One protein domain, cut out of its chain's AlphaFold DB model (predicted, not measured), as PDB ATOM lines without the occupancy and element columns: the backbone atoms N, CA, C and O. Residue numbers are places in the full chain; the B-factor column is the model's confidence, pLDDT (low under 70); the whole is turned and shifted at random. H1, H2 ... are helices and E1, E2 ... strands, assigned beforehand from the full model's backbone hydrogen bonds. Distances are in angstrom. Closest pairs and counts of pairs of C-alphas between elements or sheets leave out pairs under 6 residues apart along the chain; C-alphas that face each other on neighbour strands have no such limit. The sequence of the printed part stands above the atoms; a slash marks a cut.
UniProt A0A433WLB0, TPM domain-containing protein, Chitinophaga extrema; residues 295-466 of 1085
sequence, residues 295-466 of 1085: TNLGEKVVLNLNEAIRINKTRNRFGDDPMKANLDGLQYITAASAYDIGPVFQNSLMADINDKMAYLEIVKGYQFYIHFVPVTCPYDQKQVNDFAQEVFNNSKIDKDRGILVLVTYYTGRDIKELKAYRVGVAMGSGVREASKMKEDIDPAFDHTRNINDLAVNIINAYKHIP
ATOM      1  N   THR A 295     121.556  97.386 117.895       75.25
ATOM      2  CA  THR A 295     120.575  96.634 117.088       75.25
ATOM      3  C   THR A 295     121.016  95.204 116.778       75.25
ATOM      4  O   THR A 295     120.199  94.354 116.417       75.25
ATOM      5  N   ASN A 296     122.309  94.917 116.926       83.50
ATOM      6  CA  ASN A 296     122.909  93.617 116.651       83.50
ATOM      7  C   ASN A 296     124.001  93.275 117.677       83.50
ATOM      8  O   ASN A 296     124.460  94.126 118.445       83.50
ATOM      9  N   LEU A 297     124.403  92.001 117.705       83.25
ATOM     10  CA  LEU A 297     125.419  91.503 118.637       83.25
ATOM     11  C   LEU A 297     126.759  92.243 118.483       83.25
ATOM     12  O   LEU A 297     127.421  92.537 119.479       83.25
ATOM     13  N   GLY A 298     127.150  92.568 117.251       87.94
ATOM     14  CA  GLY A 298     128.392  93.272 116.957       87.94
ATOM     15  C   GLY A 298     128.474  94.665 117.564       87.94
ATOM     16  O   GLY A 298     129.455  94.984 118.235       87.94
ATOM     17  N   GLU A 299     127.420  95.463 117.412       87.75
ATOM     18  CA  GLU A 299     127.309  96.799 118.001       87.75
ATOM     19  C   GLU A 299     127.432  96.765 119.527       87.75
ATOM     20  O   GLU A 299     128.107  97.615 120.113       87.75
ATOM     21  N   LYS A 300     126.864  95.743 120.176       85.06
ATOM     22  CA  LYS A 300     126.980  95.555 121.628       85.06
ATOM     23  C   LYS A 300     128.418  95.284 122.064       85.06
ATOM     24  O   LYS A 300     128.909  95.892 123.017       85.06
ATOM     25  N   VAL A 301     129.112  94.389 121.360       87.25
ATOM     26  CA  VAL A 301     130.527  94.086 121.632       87.25
ATOM     27  C   VAL A 301     131.393  95.325 121.392       87.25
ATOM     28  O   VAL A 301     132.261  95.637 122.205       87.25
ATOM     29  N   VAL A 302     131.125  96.077 120.319       92.38
ATOM     30  CA  VAL A 302     131.800  97.344 120.010       92.38
ATOM     31  C   VAL A 302     131.602  98.372 121.125       92.38
ATOM     32  O   VAL A 302     132.568  99.021 121.530       92.38
ATOM     33  N   LEU A 303     130.380  98.519 121.646       88.06
ATOM     34  CA  LEU A 303     130.087  99.446 122.737       88.06
ATOM     35  C   LEU A 303     130.882  99.094 124.003       88.06
ATOM     36  O   LEU A 303     131.562  99.960 124.557       88.06
ATOM     37  N   ASN A 304     130.859  97.825 124.414       86.12
ATOM     38  CA  ASN A 304     131.591  97.348 125.590       86.12
ATOM     39  C   ASN A 304     133.107  97.528 125.429       86.12
ATOM     40  O   ASN A 304     133.781  98.026 126.332       86.12
ATOM     41  N   LEU A 305     133.643  97.181 124.256       90.44
ATOM     42  CA  LEU A 305     135.059  97.359 123.940       90.44
ATOM     43  C   LEU A 305     135.464  98.840 123.993       90.44
ATOM     44  O   LEU A 305     136.516  99.182 124.531       90.44
ATOM     45  N   ASN A 306     134.623  99.741 123.483       93.88
ATOM     46  CA  ASN A 306     134.876 101.182 123.527       93.88
ATOM     47  C   ASN A 306     134.909 101.735 124.951       93.88
ATOM     48  O   ASN A 306     135.695 102.645 125.233       93.88
ATOM     49  N   GLU A 307     134.080 101.192 125.836       87.94
ATOM     50  CA  GLU A 307     134.074 101.559 127.246       87.94
ATOM     51  C   GLU A 307     135.336 101.063 127.964       87.94
ATOM     52  O   GLU A 307     135.999 101.845 128.651       87.94
ATOM     53  N   ALA A 308     135.755  99.820 127.712       89.12
ATOM     54  CA  ALA A 308     137.019  99.284 128.216       89.12
ATOM     55  C   ALA A 308     138.227 100.122 127.749       89.12
ATOM     56  O   ALA A 308     139.083 100.498 128.555       89.12
ATOM     57  N   ILE A 309     138.256 100.510 126.466       92.06
ATOM     58  CA  ILE A 309     139.276 101.412 125.907       92.06
ATOM     59  C   ILE A 309     139.272 102.764 126.622       92.06
ATOM     60  O   ILE A 309     140.334 103.306 126.934       92.06
ATOM     61  N   ARG A 310     138.089 103.328 126.890       93.12
ATOM     62  CA  ARG A 310     137.956 104.602 127.605       93.12
ATOM     63  C   ARG A 310     138.522 104.492 129.020       93.12
ATOM     64  O   ARG A 310     139.294 105.362 129.417       93.12
ATOM     65  N   ILE A 311     138.174 103.436 129.754       87.88
ATOM     66  CA  ILE A 311     138.655 103.192 131.119       87.88
ATOM     67  C   ILE A 311     140.178 103.031 131.130       87.88
ATOM     68  O   ILE A 311     140.854 103.744 131.874       87.88
ATOM     69  N   ASN A 312     140.738 102.184 130.267       91.06
ATOM     70  CA  ASN A 312     142.182 101.949 130.215       91.06
ATOM     71  C   ASN A 312     142.961 103.230 129.871       91.06
ATOM     72  O   ASN A 312     143.900 103.570 130.589       91.06
ATOM     73  N   LYS A 313     142.500 104.026 128.892       89.06
ATOM     74  CA  LYS A 313     143.114 105.320 128.516       89.06
ATOM     75  C   LYS A 313     143.120 106.374 129.627       89.06
ATOM     76  O   LYS A 313     143.881 107.343 129.549       89.06
ATOM     77  N   THR A 314     142.240 106.262 130.624       87.00
ATOM     78  CA  THR A 314     142.270 107.158 131.797       87.00
ATOM     79  C   THR A 314     143.326 106.758 132.821       87.00
ATOM     80  O   THR A 314     143.720 107.603 133.619       87.00
ATOM     81  N   ARG A 315     143.793 105.504 132.789       86.62
ATOM     82  CA  ARG A 315     144.759 104.957 133.749       86.62
ATOM     83  C   ARG A 315     146.172 104.900 133.184       86.62
ATOM     84  O   ARG A 315     147.097 105.269 133.892       86.62
ATOM     85  N   ASN A 316     146.310 104.461 131.934       83.38
ATOM     86  CA  ASN A 316     147.582 104.306 131.240       83.38
ATOM     87  C   ASN A 316     147.460 104.814 129.801       83.38
ATOM     88  O   ASN A 316     146.446 104.597 129.133       83.38
ATOM     89  N   ARG A 317     148.502 105.475 129.307       85.31
ATOM     90  CA  ARG A 317     148.609 105.966 127.933       85.31
ATOM     91  C   ARG A 317     149.972 105.624 127.357       85.31
ATOM     92  O   ARG A 317     150.963 105.468 128.066       85.31
ATOM     93  N   PHE A 318     150.022 105.539 126.033       86.50
ATOM     94  CA  PHE A 318     151.289 105.416 125.330       86.50
ATOM     95  C   PHE A 318     152.223 106.581 125.676       86.50
ATOM     96  O   PHE A 318     151.835 107.744 125.562       86.50
ATOM     97  N   GLY A 319     153.459 106.252 126.049       79.25
ATOM     98  CA  GLY A 319     154.481 107.218 126.447       79.25
ATOM     99  C   GLY A 319     154.524 107.520 127.944       79.25
ATOM    100  O   GLY A 319     155.453 108.208 128.367       79.25
ATOM    101  N   ASP A 320     153.585 106.996 128.739       78.06
ATOM    102  CA  ASP A 320     153.674 107.070 130.198       78.06
ATOM    103  C   ASP A 320     154.930 106.342 130.711       78.06
ATOM    104  O   ASP A 320     155.515 105.485 130.041       78.06
ATOM    105  N   ASP A 321     155.372 106.694 131.918       71.25
ATOM    106  CA  ASP A 321     156.490 106.013 132.568       71.25
ATOM    107  C   ASP A 321     156.053 104.588 132.960       71.25
ATOM    108  O   ASP A 321     155.183 104.446 133.827       71.25
ATOM    109  N   PRO A 322     156.638 103.521 132.377       66.56
ATOM    110  CA  PRO A 322     156.256 102.154 132.715       66.56
ATOM    111  C   PRO A 322     156.499 101.846 134.196       66.56
ATOM    112  O   PRO A 322     155.794 101.023 134.764       66.56
ATOM    113  N   MET A 323     157.415 102.542 134.872       64.12
ATOM    114  CA  MET A 323     157.636 102.358 136.311       64.12
ATOM    115  C   MET A 323     156.500 102.922 137.177       64.12
ATOM    116  O   MET A 323     156.440 102.630 138.371       64.12
ATOM    117  N   LYS A 324     155.597 103.717 136.591       69.94
ATOM    118  CA  LYS A 324     154.444 104.349 137.249       69.94
ATOM    119  C   LYS A 324     153.105 103.878 136.674       69.94
ATOM    120  O   LYS A 324     152.089 104.533 136.900       69.94
ATOM    121  N   ALA A 325     153.102 102.766 135.934       71.44
ATOM    122  CA  ALA A 325     151.894 102.187 135.356       71.44
ATOM    123  C   ALA A 325     150.830 101.919 136.436       71.44
ATOM    124  O   ALA A 325     151.111 101.300 137.466       71.44
ATOM    125  N   ASN A 326     149.595 102.360 136.195       80.75
ATOM    126  CA  ASN A 326     148.465 102.083 137.074       80.75
ATOM    127  C   ASN A 326     147.785 100.779 136.642       80.75
ATOM    128  O   ASN A 326     147.034 100.753 135.668       80.75
ATOM    129  N   LEU A 327     148.069  99.695 137.363       78.75
ATOM    130  CA  LEU A 327     147.597  98.348 137.029       78.75
ATOM    131  C   LEU A 327     146.237  97.991 137.652       78.75
ATOM    132  O   LEU A 327     145.602  97.010 137.266       78.75
ATOM    133  N   ASP A 328     145.748  98.792 138.601       76.25
ATOM    134  CA  ASP A 328     144.465  98.527 139.244       76.25
ATOM    135  C   ASP A 328     143.327  98.707 138.226       76.25
ATOM    136  O   ASP A 328     143.334  99.654 137.441       76.25
ATOM    137  N   GLY A 329     142.313  97.833 138.275       75.06
ATOM    138  CA  GLY A 329     141.024  97.987 137.579       75.06
ATOM    139  C   GLY A 329     141.081  98.130 136.052       75.06
ATOM    140  O   GLY A 329     140.188  98.756 135.478       75.06
ATOM    141  N   LEU A 330     142.121  97.592 135.415       82.50
ATOM    142  CA  LEU A 330     142.252  97.522 133.962       82.50
ATOM    143  C   LEU A 330     141.263  96.527 133.344       82.50
ATOM    144  O   LEU A 330     140.904  95.522 133.958       82.50
ATOM    145  N   GLN A 331     140.847  96.802 132.107       87.69
ATOM    146  CA  GLN A 331     139.844  96.029 131.366       87.69
ATOM    147  C   GLN A 331     140.330  95.633 129.962       87.69
ATOM    148  O   GLN A 331     139.577  95.693 128.995       87.69
ATOM    149  N   TYR A 332     141.599  95.243 129.801       87.56
ATOM    150  CA  TYR A 332     142.064  94.704 128.509       87.56
ATOM    151  C   TYR A 332     141.417  93.355 128.178       87.56
ATOM    152  O   TYR A 332     141.276  93.003 127.008       87.56
ATOM    153  N   ILE A 333     140.959  92.630 129.199       83.31
ATOM    154  CA  ILE A 333     140.172  91.412 129.048       83.31
ATOM    155  C   ILE A 333     138.763  91.638 129.583       83.31
ATOM    156  O   ILE A 333     138.577  91.877 130.776       83.31
ATOM    157  N   THR A 334     137.765  91.517 128.709       74.81
ATOM    158  CA  THR A 334     136.351  91.610 129.091       74.81
ATOM    159  C   THR A 334     135.755  90.207 129.124       74.81
ATOM    160  O   THR A 334     135.505  89.594 128.082       74.81
ATOM    161  N   ALA A 335     135.572  89.668 130.332       62.28
ATOM    162  CA  ALA A 335     134.865  88.409 130.533       62.28
ATOM    163  C   ALA A 335     133.352  88.647 130.426       62.28
ATOM    164  O   ALA A 335     132.842  89.642 130.944       62.28
ATOM    165  N   ALA A 336     132.624  87.736 129.780       53.72
ATOM    166  CA  ALA A 336     131.167  87.772 129.808       53.72
ATOM    167  C   ALA A 336     130.707  87.610 131.268       53.72
ATOM    168  O   ALA A 336     131.017  86.610 131.910       53.72
ATOM    169  N   SER A 337     129.977  88.595 131.792       41.19
ATOM    170  CA  SER A 337     129.577  88.729 133.205       41.19
ATOM    171  C   SER A 337     128.719  87.582 133.764       41.19
ATOM    172  O   SER A 337     128.342  87.621 134.930       41.19
ATOM    173  N   ALA A 338     128.380  86.581 132.948       39.06
ATOM    174  CA  ALA A 338     127.324  85.616 133.219       39.06
ATOM    175  C   ALA A 338     127.787  84.170 133.454       39.06
ATOM    176  O   ALA A 338     126.927  83.335 133.721       39.06
ATOM    177  N   TYR A 339     129.082  83.826 133.367       46.44
ATOM    178  CA  TYR A 339     129.469  82.414 133.481       46.44
ATOM    179  C   TYR A 339     130.694  82.103 134.333       46.44
ATOM    180  O   TYR A 339     131.706  82.795 134.333       46.44
ATOM    181  N   ASP A 340     130.541  80.956 134.991       41.06
ATOM    182  CA  ASP A 340     131.490  80.062 135.644       41.06
ATOM    183  C   ASP A 340     132.523  79.540 134.616       41.06
ATOM    184  O   ASP A 340     132.642  78.342 134.342       41.06
ATOM    185  N   ILE A 341     133.227  80.462 133.939       45.62
ATOM    186  CA  ILE A 341     134.456  80.142 133.207       45.62
ATOM    187  C   ILE A 341     135.379  79.641 134.310       45.62
ATOM    188  O   ILE A 341     135.773  80.448 135.140       45.62
ATOM    189  N   GLY A 342     135.565  78.320 134.407       43.88
ATOM    190  CA  GLY A 342     135.935  77.635 135.651       43.88
ATOM    191  C   GLY A 342     137.226  78.110 136.350       43.88
ATOM    192  O   GLY A 342     137.784  79.159 136.044       43.88
ATOM    193  N   PRO A 343     137.815  77.304 137.252       46.16
ATOM    194  CA  PRO A 343     139.042  77.647 137.998       46.16
ATOM    195  C   PRO A 343     140.238  78.127 137.147       46.16
ATOM    196  O   PRO A 343     141.253  78.569 137.674       46.16
ATOM    197  N   VAL A 344     140.140  78.005 135.827       43.06
ATOM    198  CA  VAL A 344     141.164  78.297 134.836       43.06
ATOM    199  C   VAL A 344     141.442  79.797 134.652       43.06
ATOM    200  O   VAL A 344     142.575  80.154 134.351       43.06
ATOM    201  N   PHE A 345     140.479  80.684 134.931       50.72
ATOM    202  CA  PHE A 345     140.720  82.135 135.018       50.72
ATOM    203  C   PHE A 345     140.687  82.645 136.460       50.72
ATOM    204  O   PHE A 345     140.252  83.763 136.736       50.72
ATOM    205  N   GLN A 346     141.191  81.838 137.401       51.75
ATOM    206  CA  GLN A 346     141.512  82.328 138.739       51.75
ATOM    207  C   GLN A 346     142.368  83.602 138.640       51.75
ATOM    208  O   GLN A 346     143.354  83.661 137.901       51.75
ATOM    209  N   ASN A 347     141.959  84.619 139.405       56.34
ATOM    210  CA  ASN A 347     142.320  86.035 139.271       56.34
ATOM    211  C   ASN A 347     143.796  86.360 138.962       56.34
ATOM    212  O   ASN A 347     144.061  87.372 138.324       56.34
ATOM    213  N   SER A 348     144.769  85.541 139.380       61.09
ATOM    214  CA  SER A 348     146.192  85.855 139.197       61.09
ATOM    215  C   SER A 348     146.684  85.786 137.749       61.09
ATOM    216  O   SER A 348     147.549  86.576 137.387       61.09
ATOM    217  N   LEU A 349     146.176  84.862 136.919       60.56
ATOM    218  CA  LEU A 349     146.626  84.756 135.519       60.56
ATOM    219  C   LEU A 349     145.993  85.851 134.650       60.56
ATOM    220  O   LEU A 349     146.659  86.430 133.801       60.56
ATOM    221  N   MET A 350     144.725  86.175 134.911       67.12
ATOM    222  CA  MET A 350     144.022  87.283 134.256       67.12
ATOM    223  C   MET A 350     144.623  88.638 134.616       67.12
ATOM    224  O   MET A 350     144.759  89.487 133.741       67.12
ATOM    225  N   ALA A 351     145.016  88.824 135.880       70.06
ATOM    226  CA  ALA A 351     145.772  89.998 136.298       70.06
ATOM    227  C   ALA A 351     147.108  90.092 135.538       70.06
ATOM    228  O   ALA A 351     147.360  91.113 134.913       70.06
ATOM    229  N   ASP A 352     147.896  89.008 135.468       70.81
ATOM    230  CA  ASP A 352     149.178  89.002 134.736       70.81
ATOM    231  C   ASP A 352     149.017  89.339 133.241       70.81
ATOM    232  O   ASP A 352     149.815  90.088 132.676       70.81
ATOM    233  N   ILE A 353     147.976  88.822 132.580       74.62
ATOM    234  CA  ILE A 353     147.722  89.136 131.166       74.62
ATOM    235  C   ILE A 353     147.256  90.593 131.005       74.62
ATOM    236  O   ILE A 353     147.776  91.285 130.129       74.62
ATOM    237  N   ASN A 354     146.343  91.087 131.854       79.69
ATOM    238  CA  ASN A 354     145.915  92.494 131.840       79.69
ATOM    239  C   ASN A 354     147.098  93.453 132.061       79.69
ATOM    240  O   ASN A 354     147.226  94.442 131.337       79.69
ATOM    241  N   ASP A 355     147.994  93.137 132.999       80.88
ATOM    242  CA  ASP A 355     149.183  93.940 133.287       80.88
ATOM    243  C   ASP A 355     150.113  93.994 132.071       80.88
ATOM    244  O   ASP A 355     150.557  95.066 131.653       80.88
ATOM    245  N   LYS A 356     150.371  92.843 131.436       79.81
ATOM    246  CA  LYS A 356     151.193  92.767 130.217       79.81
ATOM    247  C   LYS A 356     150.632  93.619 129.086       79.81
ATOM    248  O   LYS A 356     151.413  94.262 128.382       79.81
ATOM    249  N   MET A 357     149.312  93.639 128.921       86.56
ATOM    250  CA  MET A 357     148.633  94.459 127.914       86.56
ATOM    251  C   MET A 357     148.757  95.953 128.219       86.56
ATOM    252  O   MET A 357     149.072  96.724 127.314       86.56
ATOM    253  N   ALA A 358     148.649  96.349 129.488       86.31
ATOM    254  CA  ALA A 358     148.891  97.728 129.912       86.31
ATOM    255  C   ALA A 358     150.310  98.192 129.586       86.31
ATOM    256  O   ALA A 358     150.504  99.231 128.959       86.31
ATOM    257  N   TYR A 359     151.318  97.392 129.945       81.88
ATOM    258  CA  TYR A 359     152.711  97.709 129.632       81.88
ATOM    259  C   TYR A 359     152.974  97.784 128.130       81.88
ATOM    260  O   TYR A 359     153.792  98.588 127.680       81.88
ATOM    261  N   LEU A 360     152.295  96.949 127.345       83.75
ATOM    262  CA  LEU A 360     152.401  96.990 125.895       83.75
ATOM    263  C   LEU A 360     151.866  98.315 125.330       83.75
ATOM    264  O   LEU A 360     152.522  98.926 124.479       83.75
ATOM    265  N   GLU A 361     150.722  98.782 125.835       87.88
ATOM    266  CA  GLU A 361     150.152 100.075 125.449       87.88
ATOM    267  C   GLU A 361     151.062 101.228 125.882       87.88
ATOM    268  O   GLU A 361     151.379 102.089 125.067       87.88
ATOM    269  N   ILE A 362     151.580 101.212 127.111       83.44
ATOM    270  CA  ILE A 362     152.475 102.262 127.617       83.44
ATOM    271  C   ILE A 362     153.760 102.358 126.785       83.44
ATOM    272  O   ILE A 362     154.155 103.444 126.360       83.44
ATOM    273  N   VAL A 363     154.415 101.224 126.516       78.12
ATOM    274  CA  VAL A 363     155.762 101.215 125.921       78.12
ATOM    275  C   VAL A 363     155.749 101.323 124.399       78.12
ATOM    276  O   VAL A 363     156.711 101.829 123.817       78.12
ATOM    277  N   LYS A 364     154.684 100.862 123.734       81.12
ATOM    278  CA  LYS A 364     154.606 100.814 122.263       81.12
ATOM    279  C   LYS A 364     153.331 101.384 121.658       81.12
ATOM    280  O   LYS A 364     153.294 101.638 120.452       81.12
ATOM    281  N   GLY A 365     152.305 101.604 122.467       85.25
ATOM    282  CA  GLY A 365     151.009 102.076 121.998       85.25
ATOM    283  C   GLY A 365     150.188 100.981 121.334       85.25
ATOM    284  O   GLY A 365     149.212 101.308 120.668       85.25
ATOM    285  N   TYR A 366     150.565  99.704 121.486       88.12
ATOM    286  CA  TYR A 366     149.705  98.615 121.027       88.12
ATOM    287  C   TYR A 366     148.528  98.448 121.978       88.12
ATOM    288  O   TYR A 366     148.705  98.311 123.187       88.12
ATOM    289  N   GLN A 367     147.333  98.410 121.408       92.19
ATOM    290  CA  GLN A 367     146.083  98.206 122.128       92.19
ATOM    291  C   GLN A 367     145.647  96.760 121.956       92.19
ATOM    292  O   GLN A 367     144.990  96.437 120.976       92.19
ATOM    293  N   PHE A 368     146.041  95.888 122.885       92.00
ATOM    294  CA  PHE A 368     145.695  94.468 122.836       92.00
ATOM    295  C   PHE A 368     144.487  94.199 123.738       92.00
ATOM    296  O   PHE A 368     144.605  94.290 124.954       92.00
ATOM    297  N   TYR A 369     143.345  93.844 123.143       92.69
ATOM    298  CA  TYR A 369     142.108  93.507 123.847       92.69
ATOM    299  C   TYR A 369     141.678  92.060 123.594       92.69
ATOM    300  O   TYR A 369     141.785  91.560 122.474       92.69
ATOM    301  N   ILE A 370     141.149  91.404 124.628       88.88
ATOM    302  CA  ILE A 370     140.518  90.082 124.539       88.88
ATOM    303  C   ILE A 370     139.066  90.201 124.998       88.88
ATOM    304  O   ILE A 370     138.796  90.664 126.107       88.88
ATOM    305  N   HIS A 371     138.122  89.751 124.177       87.62
ATOM    306  CA  HIS A 371     136.701  89.812 124.504       87.62
ATOM    307  C   HIS A 371     136.048  88.441 124.346       87.62
ATOM    308  O   HIS A 371     136.146  87.819 123.291       87.62
ATOM    309  N   PHE A 372     135.348  87.979 125.383       83.25
ATOM    310  CA  PHE A 372     134.584  86.730 125.342       83.25
ATOM    311  C   PHE A 372     133.133  87.014 124.966       83.25
ATOM    312  O   PHE A 372     132.524  87.923 125.531       83.25
ATOM    313  N   VAL A 373     132.580  86.263 124.014       82.88
ATOM    314  CA  VAL A 373     131.229  86.491 123.485       82.88
ATOM    315  C   VAL A 373     130.437  85.180 123.453       82.88
ATOM    316  O   VAL A 373     130.848  84.242 122.766       82.88
ATOM    317  N   PRO A 374     129.304  85.083 124.170       79.06
ATOM    318  CA  PRO A 374     128.385  83.966 123.995       79.06
ATOM    319  C   PRO A 374     127.733  84.036 122.617       79.06
ATOM    320  O   PRO A 374     127.277  85.099 122.197       79.06
ATOM    321  N   VAL A 375     127.650  82.897 121.937       77.50
ATOM    322  CA  VAL A 375     126.936  82.764 120.666       77.50
ATOM    323  C   VAL A 375     125.914  81.633 120.744       77.50
ATOM    324  O   VAL A 375     126.180  80.563 121.292       77.50
ATOM    325  N   THR A 376     124.730  81.866 120.186       74.31
ATOM    326  CA  THR A 376     123.639  80.881 120.117       74.31
ATOM    327  C   THR A 376     123.745  79.958 118.910       74.31
ATOM    328  O   THR A 376     123.028  78.967 118.853       74.31
ATOM    329  N   CYS A 377     124.658  80.258 117.983       76.62
ATOM    330  CA  CYS A 377     124.916  79.508 116.759       76.62
ATOM    331  C   CYS A 377     126.353  78.958 116.744       76.62
ATOM    332  O   CYS A 377     127.280  79.644 117.190       76.62
ATOM    333  N   PRO A 378     126.574  77.737 116.226       75.56
ATOM    334  CA  PRO A 378     127.901  77.146 116.115       75.56
ATOM    335  C   PRO A 378     128.609  77.666 114.853       75.56
ATOM    336  O   PRO A 378     128.706  76.968 113.847       75.56
ATOM    337  N   TYR A 379     129.091  78.906 114.895       80.81
ATOM    338  CA  TYR A 379     129.808  79.528 113.777       80.81
ATOM    339  C   TYR A 379     131.114  78.806 113.452       80.81
ATOM    340  O   TYR A 379     131.759  78.277 114.355       80.81
ATOM    341  N   ASP A 380     131.524  78.797 112.186       84.12
ATOM    342  CA  ASP A 380     132.834  78.299 111.775       84.12
ATOM    343  C   ASP A 380     133.962  79.317 112.062       84.12
ATOM    344  O   ASP A 380     133.735  80.457 112.472       84.12
ATOM    345  N   GLN A 381     135.219  78.903 111.875       84.38
ATOM    346  CA  GLN A 381     136.377  79.761 112.153       84.38
ATOM    347  C   GLN A 381     136.441  80.995 111.235       84.38
ATOM    348  O   GLN A 381     136.916  82.052 111.653       84.38
ATOM    349  N   LYS A 382     135.955  80.888 109.992       88.12
ATOM    350  CA  LYS A 382     135.931  82.010 109.050       88.12
ATOM    351  C   LYS A 382     134.933  83.067 109.522       88.12
ATOM    352  O   LYS A 382     135.300  84.229 109.623       88.12
ATOM    353  N   GLN A 383     133.728  82.657 109.902       88.88
ATOM    354  CA  GLN A 383     132.690  83.528 110.450       88.88
ATOM    355  C   GLN A 383     133.141  84.229 111.738       88.88
ATOM    356  O   GLN A 383     132.850  85.406 111.928       88.88
ATOM    357  N   VAL A 384     133.878  83.540 112.614       88.19
ATOM    358  CA  VAL A 384     134.426  84.139 113.845       88.19
ATOM    359  C   VAL A 384     135.550  85.139 113.540       88.19
ATOM    360  O   VAL A 384     135.622  86.191 114.177       88.19
ATOM    361  N   ASN A 385     136.395  84.864 112.543       89.38
ATOM    362  CA  ASN A 385     137.395  85.821 112.059       89.38
ATOM    363  C   ASN A 385     136.740  87.063 111.429       89.38
ATOM    364  O   ASN A 385     137.130  88.184 111.755       89.38
ATOM    365  N   ASP A 386     135.719  86.873 110.591       91.81
ATOM    366  CA  ASP A 386     134.943  87.962 109.987       91.81
ATOM    367  C   ASP A 386     134.244  88.795 111.076       91.81
ATOM    368  O   ASP A 386     134.227  90.024 111.017       91.81
ATOM    369  N   PHE A 387     133.734  88.147 112.128       92.62
ATOM    370  CA  PHE A 387     133.146  88.825 113.281       92.62
ATOM    371  C   PHE A 387     134.176  89.672 114.043       92.62
ATOM    372  O   PHE A 387     133.931  90.849 114.316       92.62
ATOM    373  N   ALA A 388     135.347  89.108 114.353       93.69
ATOM    374  CA  ALA A 388     136.430  89.840 115.005       93.69
ATOM    375  C   ALA A 388     136.872  91.054 114.177       93.69
ATOM    376  O   ALA A 388     137.080  92.132 114.737       93.69
ATOM    377  N   GLN A 389     136.963  90.908 112.853       95.31
ATOM    378  CA  GLN A 389     137.337  92.000 111.960       95.31
ATOM    379  C   GLN A 389     136.285  93.114 111.938       95.31
ATOM    380  O   GLN A 389     136.653  94.287 111.988       95.31
ATOM    381  N   GLU A 390     134.992  92.784 111.928       96.00
ATOM    382  CA  GLU A 390     133.927  93.793 111.977       96.00
ATOM    383  C   GLU A 390     133.889  94.538 113.318       96.00
ATOM    384  O   GLU A 390     133.809  95.768 113.343       96.00
ATOM    385  N   VAL A 391     134.035  93.834 114.448       95.31
ATOM    386  CA  VAL A 391     134.157  94.482 115.770       95.31
ATOM    387  C   VAL A 391     135.401  95.373 115.820       95.31
ATOM    388  O   VAL A 391     135.355  96.499 116.328       95.31
ATOM    389  N   PHE A 392     136.524  94.906 115.268       96.44
ATOM    390  CA  PHE A 392     137.740  95.702 115.173       96.44
ATOM    391  C   PHE A 392     137.501  96.966 114.354       96.44
ATOM    392  O   PHE A 392     137.822  98.045 114.836       96.44
ATOM    393  N   ASN A 393     136.893  96.872 113.172       96.44
ATOM    394  CA  ASN A 393     136.648  98.009 112.286       96.44
ATOM    395  C   ASN A 393     135.723  99.060 112.919       96.44
ATOM    396  O   ASN A 393     136.007 100.254 112.819       96.44
ATOM    397  N   ASN A 394     134.674  98.622 113.620       96.12
ATOM    398  CA  ASN A 394     133.642  99.501 114.180       96.12
ATOM    399  C   ASN A 394     133.957 100.034 115.594       96.12
ATOM    400  O   ASN A 394     133.293 100.951 116.080       96.12
ATOM    401  N   SER A 395     134.982  99.511 116.274       96.38
ATOM    402  CA  SER A 395     135.415 100.004 117.592       96.38
ATOM    403  C   SER A 395     136.398 101.181 117.523       96.38
ATOM    404  O   SER A 395     136.894 101.564 116.468       96.38
ATOM    405  N   LYS A 396     136.717 101.770 118.677       95.81
ATOM    406  CA  LYS A 396     137.695 102.852 118.883       95.81
ATOM    407  C   LYS A 396     139.105 102.326 119.169       95.81
ATOM    408  O   LYS A 396     139.961 103.102 119.603       95.81
ATOM    409  N   ILE A 397     139.332 101.027 118.965       94.44
ATOM    410  CA  ILE A 397     140.672 100.442 119.010       94.44
ATOM    411  C   ILE A 397     141.516 101.075 117.898       94.44
ATOM    412  O   ILE A 397     141.003 101.338 116.802       94.44
ATOM    413  N   ASP A 398     142.782 101.359 118.192       94.06
ATOM    414  CA  ASP A 398     143.728 101.949 117.249       94.06
ATOM    415  C   ASP A 398     143.830 101.080 115.984       94.06
ATOM    416  O   ASP A 398     144.089  99.883 116.058       94.06
ATOM    417  N   LYS A 399     143.584 101.652 114.803       94.62
ATOM    418  CA  LYS A 399     143.565 100.883 113.545       94.62
ATOM    419  C   LYS A 399     144.957 100.566 113.008       94.62
ATOM    420  O   LYS A 399     145.086  99.697 112.152       94.62
ATOM    421  N   ASP A 400     145.982 101.242 113.508       93.19
ATOM    422  CA  ASP A 400     147.375 100.983 113.165       93.19
ATOM    423  C   ASP A 400     147.989  99.973 114.146       93.19
ATOM    424  O   ASP A 400     148.629  99.012 113.728       93.19
ATOM    425  N   ARG A 401     147.738 100.137 115.451       91.19
ATOM    426  CA  ARG A 401     148.395  99.362 116.528       91.19
ATOM    427  C   ARG A 401     147.446  98.533 117.395       91.19
ATOM    428  O   ARG A 401     147.837  98.029 118.447       91.19
ATOM    429  N   GLY A 402     146.190  98.405 117.006       93.25
ATOM    430  CA  GLY A 402     145.205  97.604 117.722       93.25
ATOM    431  C   GLY A 402     145.344  96.118 117.433       93.25
ATOM    432  O   GLY A 402     145.672  95.711 116.321       93.25
ATOM    433  N   ILE A 403     145.044  95.307 118.436       93.00
ATOM    434  CA  ILE A 403     144.969  93.851 118.362       93.00
ATOM    435  C   ILE A 403     143.719  93.444 119.139       93.00
ATOM    436  O   ILE A 403     143.616  93.710 120.334       93.00
ATOM    437  N   LEU A 404     142.761  92.816 118.468       93.94
ATOM    438  CA  LEU A 404     141.547  92.285 119.073       93.94
ATOM    439  C   LEU A 404     141.539  90.765 118.938       93.94
ATOM    440  O   LEU A 404     141.618  90.229 117.834       93.94
ATOM    441  N   VAL A 405     141.389  90.087 120.069       91.12
ATOM    442  CA  VAL A 405     141.134  88.650 120.144       91.12
ATOM    443  C   VAL A 405     139.706  88.449 120.638       91.12
ATOM    444  O   VAL A 405     139.372  88.770 121.778       91.12
ATOM    445  N   LEU A 406     138.847  87.930 119.773       89.69
ATOM    446  CA  LEU A 406     137.447  87.666 120.057       89.69
ATOM    447  C   LEU A 406     137.251  86.171 120.299       89.69
ATOM    448  O   LEU A 406     137.448  85.364 119.398       89.69
ATOM    449  N   VAL A 407     136.859  85.785 121.507       86.38
ATOM    450  CA  VAL A 407     136.643  84.382 121.870       86.38
ATOM    451  C   VAL A 407     135.148  84.104 121.918       86.38
ATOM    452  O   VAL A 407     134.466  84.510 122.858       86.38
ATOM    453  N   THR A 408     134.624  83.401 120.921       84.19
ATOM    454  CA  THR A 408     133.215  83.000 120.886       84.19
ATOM    455  C   THR A 408     133.026  81.634 121.530       84.19
ATOM    456  O   THR A 408     133.820  80.723 121.276       84.19
ATOM    457  N   TYR A 409     131.965  81.459 122.315       78.31
ATOM    458  CA  TYR A 409     131.599  80.159 122.881       78.31
ATOM    459  C   TYR A 409     130.113  79.869 122.691       78.31
ATOM    460  O   TYR A 409     129.260  80.726 122.920       78.31
ATOM    461  N   TYR A 410     129.810  78.647 122.266       75.06
ATOM    462  CA  TYR A 410     128.449  78.218 121.974       75.06
ATOM    463  C   TYR A 410     127.650  77.934 123.255       75.06
ATOM    464  O   TYR A 410     128.119  77.202 124.130       75.06
ATOM    465  N   THR A 411     126.439  78.493 123.368       69.62
ATOM    466  CA  THR A 411     125.561  78.350 124.552       69.62
ATOM    467  C   THR A 411     124.324  77.471 124.331       69.62
ATOM    468  O   THR A 411     123.464  77.408 125.211       69.62
ATOM    469  N   GLY A 412     124.189  76.805 123.178       63.12
ATOM    470  CA  GLY A 412     123.022  75.967 122.873       63.12
ATOM    471  C   GLY A 412     122.891  74.741 123.790       63.12
ATOM    472  O   GLY A 412     123.889  74.156 124.209       63.12
ATOM    473  N   ARG A 413     121.645  74.354 124.120       51.66
ATOM    474  CA  ARG A 413     121.321  73.345 125.154       51.66
ATOM    475  C   ARG A 413     121.498  71.878 124.731       51.66
ATOM    476  O   ARG A 413     121.572  71.033 125.619       51.66
ATOM    477  N   ASP A 414     121.588  71.573 123.436       47.78
ATOM    478  CA  ASP A 414     121.287  70.217 122.937       47.78
ATOM    479  C   ASP A 414     122.460  69.356 122.457       47.78
ATOM    480  O   ASP A 414     122.236  68.277 121.915       47.78
ATOM    481  N   ILE A 415     123.718  69.736 122.692       43.19
ATOM    482  CA  ILE A 415     124.839  68.885 122.266       43.19
ATOM    483  C   ILE A 415     125.711  68.549 123.474       43.19
ATOM    484  O   ILE A 415     126.437  69.385 124.008       43.19
ATOM    485  N   LYS A 416     125.633  67.282 123.915       43.09
ATOM    486  CA  LYS A 416     126.551  66.664 124.897       43.09
ATOM    487  C   LYS A 416     128.014  66.674 124.427       43.09
ATOM    488  O   LYS A 416     128.909  66.352 125.202       43.09
ATOM    489  N   GLU A 417     128.255  67.090 123.192       42.75
ATOM    490  CA  GLU A 417     129.554  67.238 122.568       42.75
ATOM    491  C   GLU A 417     129.742  68.701 122.134       42.75
ATOM    492  O   GLU A 417     128.920  69.272 121.426       42.75
ATOM    493  N   LEU A 418     130.863  69.289 122.569       45.81
ATOM    494  CA  LEU A 418     131.451  70.550 122.098       45.81
ATOM    495  C   LEU A 418     130.874  71.867 122.655       45.81
ATOM    496  O   LEU A 418     130.355  72.717 121.933       45.81
ATOM    497  N   LYS A 419     131.214  72.155 123.924       52.75
ATOM    498  CA  LYS A 419     131.571  73.527 124.349       52.75
ATOM    499  C   LYS A 419     132.853  73.969 123.618       52.75
ATOM    500  O   LYS A 419     133.918  74.071 124.226       52.75
ATOM    501  N   ALA A 420     132.788  74.140 122.302       61.84
ATOM    502  CA  ALA A 420     133.934  74.559 121.509       61.84
ATOM    503  C   ALA A 420     134.098  76.080 121.615       61.84
ATOM    504  O   ALA A 420     133.217  76.842 121.214       61.84
ATOM    505  N   TYR A 421     135.230  76.515 122.163       75.75
ATOM    506  CA  TYR A 421     135.688  77.892 122.022       75.75
ATOM    507  C   TYR A 421     136.262  78.070 120.618       75.75
ATOM    508  O   TYR A 421     137.015  77.217 120.147       75.75
ATOM    509  N   ARG A 422     135.936  79.184 119.965       81.69
ATOM    510  CA  ARG A 422     136.605  79.631 118.736       81.69
ATOM    511  C   ARG A 422     137.189  81.013 118.952       81.69
ATOM    512  O   ARG A 422     136.627  81.809 119.702       81.69
ATOM    513  N   VAL A 423     138.326  81.276 118.323       85.75
ATOM    514  CA  VAL A 423     139.120  82.483 118.568       85.75
ATOM    515  C   VAL A 423     139.298  83.222 117.256       85.75
ATOM    516  O   VAL A 423     139.981  82.729 116.372       85.75
ATOM    517  N   GLY A 424     138.679  84.388 117.123       89.12
ATOM    518  CA  GLY A 424     138.876  85.297 116.001       89.12
ATOM    519  C   GLY A 424     139.932  86.335 116.341       89.12
ATOM    520  O   GLY A 424     139.935  86.874 117.447       89.12
ATOM    521  N   VAL A 425     140.826  86.634 115.403       90.88
ATOM    522  CA  VAL A 425     141.905  87.609 115.616       90.88
ATOM    523  C   VAL A 425     141.867  88.677 114.533       90.88
ATOM    524  O   VAL A 425     141.975  88.365 113.348       90.88
ATOM    525  N   ALA A 426     141.764  89.939 114.949       93.06
ATOM    526  CA  ALA A 426     141.830  91.111 114.084       93.06
ATOM    527  C   ALA A 426     142.949  92.050 114.551       93.06
ATOM    528  O   ALA A 426     143.129  92.277 115.748       93.06
ATOM    529  N   MET A 427     143.733  92.574 113.613       93.44
ATOM    530  CA  MET A 427     144.932  93.366 113.901       93.44
ATOM    531  C   MET A 427     145.010  94.585 112.986       93.44
ATOM    532  O   MET A 427     144.585  94.538 111.833       93.44
ATOM    533  N   GLY A 428     145.578  95.668 113.510       92.06
ATOM    534  CA  GLY A 428     145.846  96.889 112.764       92.06
ATOM    535  C   GLY A 428     146.976  96.740 111.747       92.06
ATOM    536  O   GLY A 428     147.844  95.873 111.868       92.06
ATOM    537  N   SER A 429     146.990  97.618 110.745       89.88
ATOM    538  CA  SER A 429     147.942  97.559 109.624       89.88
ATOM    539  C   SER A 429     149.408  97.783 110.017       89.88
ATOM    540  O   SER A 429     150.308  97.367 109.291       89.88
ATOM    541  N   GLY A 430     149.661  98.444 111.148       84.94
ATOM    542  CA  GLY A 430     150.994  98.746 111.678       84.94
ATOM    543  C   GLY A 430     151.567  97.666 112.598       84.94
ATOM    544  O   GLY A 430     152.696  97.803 113.085       84.94
ATOM    545  N   VAL A 431     150.833  96.576 112.848       86.44
ATOM    546  CA  VAL A 431     151.317  95.425 113.622       86.44
ATOM    547  C   VAL A 431     152.272  94.601 112.749       86.44
ATOM    548  O   VAL A 431     151.868  93.689 112.033       86.44
ATOM    549  N   ARG A 432     153.569  94.929 112.791       78.31
ATOM    550  CA  ARG A 432     154.613  94.300 111.954       78.31
ATOM    551  C   ARG A 432     154.713  92.785 112.146       78.31
ATOM    552  O   ARG A 432     155.066  92.067 111.216       78.31
ATOM    553  N   GLU A 433     154.397  92.301 113.341       80.38
ATOM    554  CA  GLU A 433     154.470  90.893 113.727       80.38
ATOM    555  C   GLU A 433     153.142  90.144 113.541       80.38
ATOM    556  O   GLU A 433     153.030  88.999 113.985       80.38
ATOM    557  N   ALA A 434     152.148  90.759 112.883       78.00
ATOM    558  CA  ALA A 434     150.780  90.250 112.807       78.00
ATOM    559  C   ALA A 434     150.694  88.786 112.361       78.00
ATOM    560  O   ALA A 434     149.966  88.013 112.974       78.00
ATOM    561  N   SER A 435     151.468  88.372 111.350       77.50
ATOM    562  CA  SER A 435     151.460  86.986 110.862       77.50
ATOM    563  C   SER A 435     151.890  85.980 111.935       77.50
ATOM    564  O   SER A 435     151.194  84.995 112.141       77.50
ATOM    565  N   LYS A 436     152.973  86.259 112.674       80.56
ATOM    566  CA  LYS A 436     153.471  85.367 113.738       80.56
ATOM    567  C   LYS A 436     152.548  85.362 114.948       80.56
ATOM    568  O   LYS A 436     152.207  84.310 115.463       80.56
ATOM    569  N   MET A 437     152.092  86.543 115.366       80.69
ATOM    570  CA  MET A 437     151.140  86.650 116.469       80.69
ATOM    571  C   MET A 437     149.832  85.928 116.159       80.69
ATOM    572  O   MET A 437     149.256  85.297 117.039       80.69
ATOM    573  N   LYS A 438     149.365  86.025 114.911       80.50
ATOM    574  CA  LYS A 438     148.206  85.274 114.455       80.50
ATOM    575  C   LYS A 438     148.506  83.780 114.507       80.50
ATOM    576  O   LYS A 438     147.745  83.086 115.147       80.50
ATOM    577  N   GLU A 439     149.626  83.299 113.972       78.50
ATOM    578  CA  GLU A 439     150.024  81.881 114.070       78.50
ATOM    579  C   GLU A 439     150.122  81.349 115.511       78.50
ATOM    580  O   GLU A 439     149.801  80.186 115.738       78.50
ATOM    581  N   ASP A 440     150.527  82.175 116.481       79.56
ATOM    582  CA  ASP A 440     150.599  81.783 117.894       79.56
ATOM    583  C   ASP A 440     149.230  81.753 118.582       79.56
ATOM    584  O   ASP A 440     148.998  80.899 119.436       79.56
ATOM    585  N   ILE A 441     148.322  82.675 118.237       77.12
ATOM    586  CA  ILE A 441     146.978  82.784 118.841       77.12
ATOM    587  C   ILE A 441     145.964  81.859 118.145       77.12
ATOM    588  O   ILE A 441     145.111  81.273 118.809       77.12
ATOM    589  N   ASP A 442     146.085  81.718 116.826       70.12
ATOM    590  CA  ASP A 442     145.214  80.995 115.890       70.12
ATOM    591  C   ASP A 442     145.584  79.513 115.625       70.12
ATOM    592  O   ASP A 442     144.955  78.932 114.741       70.12
ATOM    593  N   PRO A 443     146.555  78.822 116.276       54.09
ATOM    594  CA  PRO A 443     146.871  77.460 115.881       54.09
ATOM    595  C   PRO A 443     145.759  76.544 116.392       54.09
ATOM    596  O   PRO A 443     145.810  76.067 117.523       54.09
ATOM    597  N   ALA A 444     144.735  76.372 115.550       48.75
ATOM    598  CA  ALA A 444     143.634  75.422 115.618       48.75
ATOM    599  C   ALA A 444     143.325  74.967 117.051       48.75
ATOM    600  O   ALA A 444     143.810  73.929 117.514       48.75
ATOM    601  N   PHE A 445     142.496  75.740 117.758       54.44
ATOM    602  CA  PHE A 445     141.852  75.280 118.988       54.44
ATOM    603  C   PHE A 445     140.835  74.187 118.620       54.44
ATOM    604  O   PHE A 445     139.628  74.403 118.550       54.44
ATOM    605  N   ASP A 446     141.351  73.005 118.299       48.19
ATOM    606  CA  ASP A 446     140.566  71.855 117.881       48.19
ATOM    607  C   ASP A 446     139.932  71.219 119.121       48.19
ATOM    608  O   ASP A 446     140.554  70.434 119.839       48.19
ATOM    609  N   HIS A 447     138.721  71.697 119.421       44.75
ATOM    610  CA  HIS A 447     137.571  70.998 120.008       44.75
ATOM    611  C   HIS A 447     137.715  70.257 121.360       44.75
ATOM    612  O   HIS A 447     136.709  69.875 121.950       44.75
ATOM    613  N   THR A 448     138.917  70.126 121.923       41.47
ATOM    614  CA  THR A 448     139.209  69.300 123.110       41.47
ATOM    615  C   THR A 448     140.179  69.943 124.107       41.47
ATOM    616  O   THR A 448     140.458  69.351 125.149       41.47
ATOM    617  N   ARG A 449     140.713  71.143 123.830       52.06
ATOM    618  CA  ARG A 449     141.868  71.677 124.572       52.06
ATOM    619  C   ARG A 449     141.557  72.789 125.564       52.06
ATOM    620  O   ARG A 449     140.618  73.569 125.450       52.06
ATOM    621  N   ASN A 450     142.391  72.769 126.591       59.09
ATOM    622  CA  ASN A 450     142.346  73.508 127.833       59.09
ATOM    623  C   ASN A 450     142.489  75.014 127.568       59.09
ATOM    624  O   ASN A 450     143.447  75.434 126.934       59.09
ATOM    625  N   ILE A 451     141.590  75.850 128.089       63.97
ATOM    626  CA  ILE A 451     141.656  77.318 127.943       63.97
ATOM    627  C   ILE A 451     142.961  77.933 128.512       63.97
ATOM    628  O   ILE A 451     143.339  79.043 128.144       63.97
ATOM    629  N   ASN A 452     143.716  77.176 129.323       65.62
ATOM    630  CA  ASN A 452     145.106  77.490 129.679       65.62
ATOM    631  C   ASN A 452     146.037  77.616 128.462       65.62
ATOM    632  O   ASN A 452     146.934  78.456 128.476       65.62
ATOM    633  N   ASP A 453     145.835  76.813 127.416       70.25
ATOM    634  CA  ASP A 453     146.670  76.840 126.213       70.25
ATOM    635  C   ASP A 453     146.482  78.165 125.463       70.25
ATOM    636  O   ASP A 453     147.456  78.752 125.000       70.25
ATOM    637  N   LEU A 454     145.260  78.717 125.451       73.25
ATOM    638  CA  LEU A 454     144.976  80.037 124.880       73.25
ATOM    639  C   LEU A 454     145.717  81.137 125.649       73.25
ATOM    640  O   LEU A 454     146.341  82.003 125.043       73.25
ATOM    641  N   ALA A 455     145.702  81.082 126.983       71.00
ATOM    642  CA  ALA A 455     146.445  82.028 127.813       71.00
ATOM    643  C   ALA A 455     147.964  81.952 127.559       71.00
ATOM    644  O   ALA A 455     148.625  82.985 127.436       71.00
ATOM    645  N   VAL A 456     148.523  80.743 127.435       71.56
ATOM    646  CA  VAL A 456     149.942  80.532 127.094       71.56
ATOM    647  C   VAL A 456     150.264  81.087 125.704       71.56
ATOM    648  O   VAL A 456     151.261  81.791 125.549       71.56
ATOM    649  N   ASN A 457     149.408  80.827 124.721       76.38
ATOM    650  CA  ASN A 457     149.542  81.311 123.351       76.38
ATOM    651  C   ASN A 457     149.503  82.840 123.264       76.38
ATOM    652  O   ASN A 457     150.354  83.445 122.621       76.38
ATOM    653  N   ILE A 458     148.595  83.484 123.999       78.06
ATOM    654  CA  ILE A 458     148.527  84.948 124.106       78.06
ATOM    655  C   ILE A 458     149.810  85.513 124.730       78.06
ATOM    656  O   ILE A 458     150.348  86.511 124.249       78.06
ATOM    657  N   ILE A 459     150.347  84.866 125.772       74.06
ATOM    658  CA  ILE A 459     151.629  85.262 126.377       74.06
ATOM    659  C   ILE A 459     152.788  85.093 125.382       74.06
ATOM    660  O   ILE A 459     153.696  85.927 125.365       74.06
ATOM    661  N   ASN A 460     152.782  84.044 124.559       74.94
ATOM    662  CA  ASN A 460     153.793  83.843 123.523       74.94
ATOM    663  C   ASN A 460     153.687  84.916 122.433       74.94
ATOM    664  O   ASN A 460     154.677  85.595 122.172       74.94
ATOM    665  N   ALA A 461     152.484  85.186 121.922       78.44
ATOM    666  CA  ALA A 461     152.234  86.260 120.961       78.44
ATOM    667  C   ALA A 461     152.697  87.628 121.495       78.44
ATOM    668  O   ALA A 461     153.376  88.382 120.798       78.44
ATOM    669  N   TYR A 462     152.429  87.926 122.772       80.12
ATOM    670  CA  TYR A 462     152.943  89.125 123.443       80.12
ATOM    671  C   TYR A 462     154.479  89.218 123.416       80.12
ATOM    672  O   TYR A 462     155.032  90.317 123.295       80.12
ATOM    673  N   LYS A 463     155.192  88.092 123.539       76.00
ATOM    674  CA  LYS A 463     156.662  88.060 123.509       76.00
ATOM    675  C   LYS A 463     157.237  88.334 122.126       76.00
ATOM    676  O   LYS A 463     158.377  88.788 122.052       76.00
ATOM    677  N   HIS A 464     156.479  88.105 121.058       78.88
ATOM    678  CA  HIS A 464     156.947  88.378 119.702       78.88
ATOM    679  C   HIS A 464     157.023  89.863 119.374       78.88
ATOM    680  O   HIS A 464     157.861  90.231 118.556       78.88
ATOM    681  N   ILE A 465     156.228  90.708 120.039       76.12
ATOM    682  CA  ILE A 465     156.246  92.156 119.814       76.12
ATOM    683  C   ILE A 465     157.576  92.733 120.330       76.12
ATOM    684  O   ILE A 465     157.804  92.718 121.549       76.12
ATOM    685  N   PRO A 466     158.448  93.271 119.456       74.00
ATOM    686  CA  PRO A 466     159.685  93.914 119.867       74.00
ATOM    687  C   PRO A 466     159.351  95.147 120.693       74.00
ATOM    688  O   PRO A 466     158.624  96.032 120.236       74.00
TER     689      PRO A 466
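Overview. This is residues 295 to 466 of the 1085 residues of the protein "TPM domain-containing protein" of Chitinophaga extrema (UniProt A0A433WLB0). A small, twisted three-stranded sheet forms the core, with helices over both of its faces: H1 and H3 over one, H4 over the other. H4 folds back into H5 as a helical hairpin, and H5 lies between H4 and H2, which is at the E1 edge of the sheet. The 172 printed residues hold five named helices and three named strands, in the order H1 H2 E1 H3 E2 E3 H4 H5. The sheet is mixed, E1 and E2 parallel, E2 and E3 antiparallel, and the class is mixed, helices and strands. The whole is compact, with a radius of gyration of the C-alphas of 15.5 A, yet elongated, spanning 51 by 32 by 30 A.

Along the chain. H1, residues 297 to 315, begins at C-alpha 297 (125.419, 91.503, 118.637) and is 28.0 A long. H2 is residues 347 to 364, 25.7 A. E1, residues 367 to 375, is 24.6 A long, H3, residues 381 to 394, 20.0 A, and E2, residues 402 to 410, 26.0 A. E3 is residues 421 to 427, 19.8 A, and H4 is residues 434 to 441, 10.3 A. H5, residues 451 to 464, is 20.6 A long and ends at C-alpha 464 (156.947, 88.378, 119.702).

Arrangement. E1 and E2 are parallel at 17 degrees, with N 371 and O 405 2.9 A apart, within hydrogen-bond range. E2 and E3 are an antiparallel hairpin, with N 406 and O 424 at 2.8 A. E1, H3 and E2 form a strand-helix-strand unit, two parallel neighbour strands joined through a helix, with a right-handed crossover. H3 is over E2 and E3 at a height over the sheet of 6.8 A; C-alphas 385 and 424 are closest to E3, 4.2 A apart. H1 is on the same face at 9.5 A and touches H3 with residues 298 to 302 alone, at a steep tilt of 55 degrees; C-alphas 302 and 391 are closest, 5.6 A. H4, on the opposite face at 9.3 A, runs along the strands, at 17 degrees to E3 on the local plane. H4 and H5 are a helical hairpin; C-alphas 437 and 461 are closest, 4.6 A. H2 and H5 only just touch, with 3 pairs of C-alphas within 8 A, the closest 353 and 459 at 7.3 A; both helices only graze the sheet. Every O i to N i+4 pair is within hydrogen-bond range in H2, H3, H4 and H5, and 14 of 15 in H1.

Size, cuts and confidence. C-alphas 321 and 414 are the two farthest apart, 51.1 A. The printed part has no cut. The link from H1 to H2, 31 residues, is long; its residues 333 to 334 pair parallel with residues 370 to 371 of E1. The mean pLDDT of the printed part is 77.2; it is under 70 at residues 322 to 324, 335 to 350, 411 to 420 and 443 to 452.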